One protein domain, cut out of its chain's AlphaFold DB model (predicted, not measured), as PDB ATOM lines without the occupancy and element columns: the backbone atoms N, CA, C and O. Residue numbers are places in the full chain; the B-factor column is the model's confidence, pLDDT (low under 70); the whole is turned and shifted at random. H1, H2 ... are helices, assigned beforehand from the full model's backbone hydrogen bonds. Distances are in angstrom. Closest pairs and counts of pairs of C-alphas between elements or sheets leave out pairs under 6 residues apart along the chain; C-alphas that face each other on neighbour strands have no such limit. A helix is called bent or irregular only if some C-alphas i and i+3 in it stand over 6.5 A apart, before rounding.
ATOM      1  N   ALA A  33       9.074  34.650  24.059       96.12
ATOM      2  CA  ALA A  33       8.918  33.496  23.187       96.12
ATOM      3  C   ALA A  33       7.935  32.508  23.848       96.12
ATOM      4  O   ALA A  33       6.928  32.909  24.421       96.12
ATOM      5  N   ASP A  34       8.220  31.216  23.812       97.75
ATOM      6  CA  ASP A  34       7.450  30.156  24.471       97.75
ATOM      7  C   ASP A  34       8.411  29.284  25.292       97.75
ATOM      8  O   ASP A  34       9.047  28.389  24.718       97.75
ATOM      9  N   PRO A  35       8.551  29.577  26.602       97.44
ATOM     10  CA  PRO A  35       9.511  28.917  27.486       97.44
ATOM     11  C   PRO A  35       9.295  27.409  27.638       97.44
ATOM     12  O   PRO A  35      10.272  26.672  27.736       97.44
ATOM     13  N   LEU A  36       8.042  26.937  27.633       98.12
ATOM     14  CA  LEU A  36       7.736  25.510  27.795       98.12
ATOM     15  C   LEU A  36       8.258  24.708  26.601       98.12
ATOM     16  O   LEU A  36       8.992  23.736  26.769       98.12
ATOM     17  N   ALA A  37       7.927  25.142  25.383       98.44
ATOM     18  CA  ALA A  37       8.390  24.451  24.186       98.44
ATOM     19  C   ALA A  37       9.900  24.632  23.953       98.44
ATOM     20  O   ALA A  37      10.549  23.708  23.459       98.44
ATOM     21  N   ASP A  38      10.472  25.786  24.320       98.44
ATOM     22  CA  ASP A  38      11.920  26.016  24.223       98.44
ATOM     23  C   ASP A  38      12.717  25.113  25.159       98.44
ATOM     24  O   ASP A  38      13.732  24.567  24.733       98.44
ATOM     25  N   ALA A  39      12.248  24.902  26.392       98.31
ATOM     26  CA  ALA A  39      12.889  23.979  27.324       98.31
ATOM     27  C   ALA A  39      12.925  22.550  26.754       98.31
ATOM     28  O   ALA A  39      13.972  21.907  26.752       98.31
ATOM     29  N   VAL A  40      11.815  22.082  26.169       98.12
ATOM     30  CA  VAL A  40      11.759  20.758  25.523       98.12
ATOM     31  C   VAL A  40      12.693  20.669  24.312       98.12
ATOM     32  O   VAL A  40      13.286  19.618  24.069       98.12
ATOM     33  N   ALA A  41      12.826  21.746  23.531       96.62
ATOM     34  CA  ALA A  41      13.727  21.790  22.378       96.62
ATOM     35  C   ALA A  41      15.213  21.893  22.770       96.62
ATOM     36  O   ALA A  41      16.073  21.487  21.985       96.62
ATOM     37  N   ALA A  42      15.520  22.443  23.948       96.44
ATOM     38  CA  ALA A  42      16.872  22.515  24.495       96.44
ATOM     39  C   ALA A  42      17.332  21.177  25.102       96.44
ATOM     40  O   ALA A  42      18.523  20.862  25.063       96.44
ATOM     41  N   ASP A  43      16.398  20.381  25.624       95.88
ATOM     42  CA  ASP A  43      16.700  19.111  26.275       95.88
ATOM     43  C   ASP A  43      16.943  17.960  25.293       95.88
ATOM     44  O   ASP A  43      16.230  17.751  24.307       95.88
ATOM     45  N   ARG A  44      17.920  17.114  25.635       93.62
ATOM     46  CA  ARG A  44      18.098  15.812  24.992       93.62
ATOM     47  C   ARG A  44      17.165  14.793  25.640       93.62
ATOM     48  O   ARG A  44      17.349  14.428  26.794       93.62
ATOM     49  N   GLN A  45      16.223  14.278  24.860       92.38
ATOM     50  CA  GLN A  45      15.244  13.305  25.337       92.38
ATOM     51  C   GLN A  45      15.860  11.886  25.423       92.38
ATOM     52  O   GLN A  45      16.419  11.415  24.424       92.38
ATOM     53  N   PRO A  46      15.767  11.178  26.569       87.75
ATOM     54  CA  PRO A  46      16.305   9.819  26.718       87.75
ATOM     55  C   PRO A  46      15.705   8.807  25.730       87.75
ATOM     56  O   PRO A  46      16.432   7.999  25.156       87.75
ATOM     57  N   GLY A  47      14.402   8.920  25.444       85.06
ATOM     58  CA  GLY A  47      13.665   8.064  24.503       85.06
ATOM     59  C   GLY A  47      13.951   8.303  23.009       85.06
ATOM     60  O   GLY A  47      13.231   7.783  22.156       85.06
ATOM     61  N   GLY A  48      14.972   9.095  22.664       91.69
ATOM     62  CA  GLY A  48      15.397   9.345  21.284       91.69
ATOM     63  C   GLY A  48      15.018  10.738  20.766       91.69
ATOM     64  O   GLY A  48      14.970  11.691  21.537       91.69
ATOM     65  N   PRO A  49      14.794  10.917  19.449       93.38
ATOM     66  CA  PRO A  49      14.462  12.227  18.894       93.38
ATOM     67  C   PRO A  49      13.199  12.816  19.535       93.38
ATOM     68  O   PRO A  49      12.193  12.114  19.655       93.38
ATOM     69  N   THR A  50      13.205  14.118  19.843       93.38
ATOM     70  CA  THR A  50      12.076  14.833  20.472       93.38
ATOM     71  C   THR A  50      10.747  14.583  19.761       93.38
ATOM     72  O   THR A  50       9.720  14.399  20.402       93.38
ATOM     73  N   THR A  51      10.751  14.488  18.429       92.25
ATOM     74  CA  THR A  51       9.552  14.183  17.631       92.25
ATOM     75  C   THR A  51       8.963  12.798  17.903       92.25
ATOM     76  O   THR A  51       7.748  12.630  17.811       92.25
ATOM     77  N   THR A  52       9.797  11.809  18.216       93.94
ATOM     78  CA  THR A  52       9.371  10.434  18.514       93.94
ATOM     79  C   THR A  52       8.764  10.371  19.906       93.94
ATOM     80  O   THR A  52       7.636   9.905  20.056       93.94
ATOM     81  N   VAL A  53       9.469  10.932  20.892       95.50
ATOM     82  CA  VAL A  53       9.015  10.988  22.286       95.50
ATOM     83  C   VAL A  53       7.710  11.781  22.406       95.50
ATOM     84  O   VAL A  53       6.741  11.293  22.981       95.50
ATOM     85  N   LEU A  54       7.626  12.947  21.758       96.44
ATOM     86  CA  LEU A  54       6.411  13.764  21.726       96.44
ATOM     87  C   LEU A  54       5.223  13.015  21.110       96.44
ATOM     88  O   LEU A  54       4.113  13.104  21.619       96.44
ATOM     89  N   ARG A  55       5.430  12.272  20.014       95.12
ATOM     90  CA  ARG A  55       4.357  11.480  19.386       95.12
ATOM     91  C   ARG A  55       3.861  10.364  20.300       95.12
ATOM     92  O   ARG A  55       2.657  10.129  20.336       95.12
ATOM     93  N   ALA A  56       4.766   9.689  21.010       95.44
ATOM     94  CA  ALA A  56       4.399   8.666  21.983       95.44
ATOM     95  C   ALA A  56       3.560   9.274  23.117       95.44
ATOM     96  O   ALA A  56       2.442   8.820  23.343       95.44
ATOM     97  N   ALA A  57       4.034  10.366  23.723       97.12
ATOM     98  CA  ALA A  57       3.330  11.045  24.808       97.12
ATOM     99  C   ALA A  57       1.976  11.644  24.373       97.12
ATOM    100  O   ALA A  57       0.985  11.542  25.092       97.12
ATOM    101  N   LEU A  58       1.880  12.216  23.166       97.25
ATOM    102  CA  LEU A  58       0.609  12.731  22.636       97.25
ATOM    103  C   LEU A  58      -0.436  11.624  22.461       97.25
ATOM    104  O   LEU A  58      -1.614  11.875  22.711       97.25
ATOM    105  N   LYS A  59      -0.002  10.430  22.040       96.62
ATOM    106  CA  LYS A  59      -0.877   9.284  21.765       96.62
ATOM    107  C   LYS A  59      -1.263   8.514  23.029       96.62
ATOM    108  O   LYS A  59      -2.407   8.092  23.148       96.62
ATOM    109  N   ASN A  60      -0.307   8.301  23.929       96.44
ATOM    110  CA  ASN A  60      -0.430   7.353  25.038       96.44
ATOM    111  C   ASN A  60      -0.367   8.023  26.426       96.44
ATOM    112  O   ASN A  60      -0.446   7.323  27.429       96.44
ATOM    113  N   GLY A  61      -0.224   9.351  26.493       96.50
ATOM    114  CA  GLY A  61      -0.034  10.104  27.738       96.50
ATOM    115  C   GLY A  61       1.438  10.227  28.141       96.50
ATOM    116  O   GLY A  61       2.274   9.416  27.738       96.50
ATOM    117  N   ILE A  62       1.765  11.255  28.930       96.62
ATOM    118  CA  ILE A  62       3.145  11.516  29.371       96.62
ATOM    119  C   ILE A  62       3.713  10.380  30.231       96.62
ATOM    120  O   ILE A  62       4.882  10.038  30.084       96.62
ATOM    121  N   ASP A  63       2.865   9.718  31.021       95.19
ATOM    122  CA  ASP A  63       3.244   8.585  31.878       95.19
ATOM    123  C   ASP A  63       3.692   7.342  31.091       95.19
ATOM    124  O   ASP A  63       4.261   6.417  31.661       95.19
ATOM    125  N   SER A  64       3.452   7.305  29.774       94.44
ATOM    126  CA  SER A  64       3.937   6.232  28.894       94.44
ATOM    127  C   SER A  64       5.391   6.406  28.442       94.44
ATOM    128  O   SER A  64       5.930   5.528  27.765       94.44
ATOM    129  N   VAL A  65       6.011   7.550  28.746       94.44
ATOM    130  CA  VAL A  65       7.399   7.849  28.387       94.44
ATOM    131  C   VAL A  65       8.292   7.617  29.599       94.44
ATOM    132  O   VAL A  65       8.358   8.447  30.508       94.44
ATOM    133  N   ASP A  66       9.026   6.508  29.568       90.94
ATOM    134  CA  ASP A  66      10.066   6.219  30.553       90.94
ATOM    135  C   ASP A  66      11.123   7.335  30.563       90.94
ATOM    136  O   ASP A  66      11.537   7.834  29.511       90.94
ATOM    137  N   ASP A  67      11.549   7.738  31.762       91.50
ATOM    138  CA  ASP A  67      12.559   8.780  31.981       91.50
ATOM    139  C   ASP A  67      12.274  10.112  31.249       91.50
ATOM    140  O   ASP A  67      13.197  10.814  30.826       91.50
ATOM    141  N   ALA A  68      10.995  10.491  31.097       95.06
ATOM    142  CA  ALA A  68      10.609  11.787  30.530       95.06
ATOM    143  C   ALA A  68      11.339  12.954  31.227       95.06
ATOM    144  O   ALA A  68      11.406  13.006  32.457       95.06
ATOM    145  N   THR A  69      11.865  13.911  30.454       97.75
ATOM    146  CA  THR A  69      12.528  15.094  31.026       97.75
ATOM    147  C   THR A  69      11.522  15.987  31.744       97.75
ATOM    148  O   THR A  69      10.342  16.030  31.389       97.75
ATOM    149  N   ASP A  70      11.987  16.764  32.722       97.88
ATOM    150  CA  ASP A  70      11.118  17.690  33.458       97.88
ATOM    151  C   ASP A  70      10.491  18.743  32.537       97.88
ATOM    152  O   ASP A  70       9.323  19.083  32.699       97.88
ATOM    153  N   SER A  71      11.215  19.193  31.506       98.12
ATOM    154  CA  SER A  71      10.665  20.080  30.474       98.12
ATOM    155  C   SER A  71       9.496  19.452  29.712       98.12
ATOM    156  O   SER A  71       8.505  20.130  29.437       98.12
ATOM    157  N   LEU A  72       9.582  18.156  29.388       98.12
ATOM    158  CA  LEU A  72       8.519  17.442  28.693       98.12
ATOM    159  C   LEU A  72       7.316  17.253  29.618       98.12
ATOM    160  O   LEU A  72       6.192  17.502  29.191       98.12
ATOM    161  N   ARG A  73       7.546  16.889  30.885       98.31
ATOM    162  CA  ARG A  73       6.479  16.802  31.891       98.31
ATOM    163  C   ARG A  73       5.763  18.138  32.070       98.31
ATOM    164  O   ARG A  73       4.543  18.163  31.990       98.31
ATOM    165  N   ALA A  74       6.499  19.241  32.202       98.50
ATOM    166  CA  ALA A  74       5.923  20.579  32.340       98.50
ATOM    167  C   ALA A  74       5.110  21.007  31.104       98.50
ATOM    168  O   ALA A  74       4.061  21.639  31.228       98.50
ATOM    169  N   LEU A  75       5.561  20.648  29.893       98.56
ATOM    170  CA  LEU A  75       4.767  20.878  28.685       98.56
ATOM    171  C   LEU A  75       3.459  20.073  28.722       98.56
ATOM    172  O   LEU A  75       2.420  20.615  28.360       98.56
ATOM    173  N   PHE A  76       3.494  18.805  29.137       98.38
ATOM    174  CA  PHE A  76       2.294  17.965  29.195       98.38
ATOM    175  C   PHE A  76       1.343  18.342  30.326       98.38
ATOM    176  O   PHE A  76       0.145  18.321  30.096       98.38
ATOM    177  N   GLU A  77       1.845  18.796  31.473       98.38
ATOM    178  CA  GLU A  77       1.019  19.382  32.534       98.38
ATOM    179  C   GLU A  77       0.167  20.535  31.984       98.38
ATOM    180  O   GLU A  77      -1.043  20.552  32.170       98.38
ATOM    181  N   PHE A  78       0.768  21.432  31.194       98.06
ATOM    182  CA  PHE A  78       0.026  22.489  30.503       98.06
ATOM    183  C   PHE A  78      -0.953  21.958  29.442       98.06
ATOM    184  O   PHE A  78      -2.028  22.518  29.263       98.06
ATOM    185  N   LEU A  79      -0.571  20.934  28.671       98.12
ATOM    186  CA  LEU A  79      -1.410  20.406  27.584       98.12
ATOM    187  C   LEU A  79      -2.590  19.568  28.091       98.12
ATOM    188  O   LEU A  79      -3.592  19.461  27.382       98.12
ATOM    189  N   ASP A  80      -2.446  18.946  29.257       97.38
ATOM    190  CA  ASP A  80      -3.453  18.095  29.887       97.38
ATOM    191  C   ASP A  80      -4.397  18.908  30.804       97.38
ATOM    192  O   ASP A  80      -5.525  18.472  31.044       97.38
ATOM    193  N   ASP A  81      -3.991  20.109  31.241       96.56
ATOM    194  CA  ASP A  81      -4.828  21.089  31.954       96.56
ATOM    195  C   ASP A  81      -5.710  21.896  30.980       96.56
ATOM    196  O   ASP A  81      -5.385  23.009  30.554       96.56
ATOM    197  N   GLU A  82      -6.837  21.309  30.565       95.81
ATOM    198  CA  GLU A  82      -7.779  21.979  29.667       95.81
ATOM    199  C   GLU A  82      -8.483  23.162  30.364       95.81
ATOM    200  O   GLU A  82      -9.174  22.959  31.362       95.81
TER     201      GLU A  82
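Overview. This is residues 33 to 82 of the 317 residues of the protein "DUF2236 domain-containing protein" of Gordonia sp. v-85 (UniProt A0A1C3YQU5). A small cluster of three helices: H2 and H3 head roughly the same way with a gap between them, and H1, heading back against both, packs on the first part of H3 and has its last part beside the start of H2. The link of residues 61 to 69 runs back from the end of H2 to the start of H3. The printed part has 50 residues with three named helices, in the order H1, H2, H3 along the chain, and no named strand; the class is all helix. The whole is compact, with a radius of gyration of the C-alphas of 9.9 A, and rounded, with spans of 26 by 26 by 15 A.

Arrangement. H1, residues 35 to 42, touches H3, residues 70 to 80, with 10 pairs of C-alphas within 8 A. Their closest C-alphas are those of Val 40 and Ser 71, 5.1 A apart. H1 and H3 run opposite ways at a steep tilt of 43 degrees, with their centres 10.3 A apart. H1 and H2, residues 50 to 60, are close but not clearly touching, with 2 pairs of C-alphas within 8 A. Their closest C-alphas are those of Ala 41 and Thr 50, 7.4 A apart. They run opposite ways at a steep tilt of 56 degrees, and their centres are 14.9 A apart. H2 and H3 are near each other, with 10 pairs of C-alphas within 10 A; they only just have no pair within 8 A, their closest C-alphas being 8.2 A apart. In H1, H2 and H3 every O i to N i+4 pair of the backbone is within hydrogen-bond range.

Along the chain. H1 runs from Pro 35, with its C-alpha at (9.511, 28.917, 27.486), to Ala 42, and is 10.2 A from first to last C-alpha. H2 runs from Thr 50, with its C-alpha at (12.076, 14.833, 20.472), to Asn 60, and is 15.3 A long by the same measure. H3 runs from Asp 70 to Asp 80, is 15.0 A long, and ends with its C-alpha at (-3.453, 18.095, 29.887). No helix is bent.

Size, cuts and confidence. The two C-alphas farthest apart are those of Ala 33 and Ser 64, at 28.3 A. The first and last printed C-alphas, those of Ala 33 and Glu 82, are 21.3 A apart. The printed part has no cut. The link from H1 to H2, with 7 residues, and the link from H2 to H3, with 9 residues, are both short. The mean pLDDT of the printed part of this model is 95.8, and no printed residue is under 70.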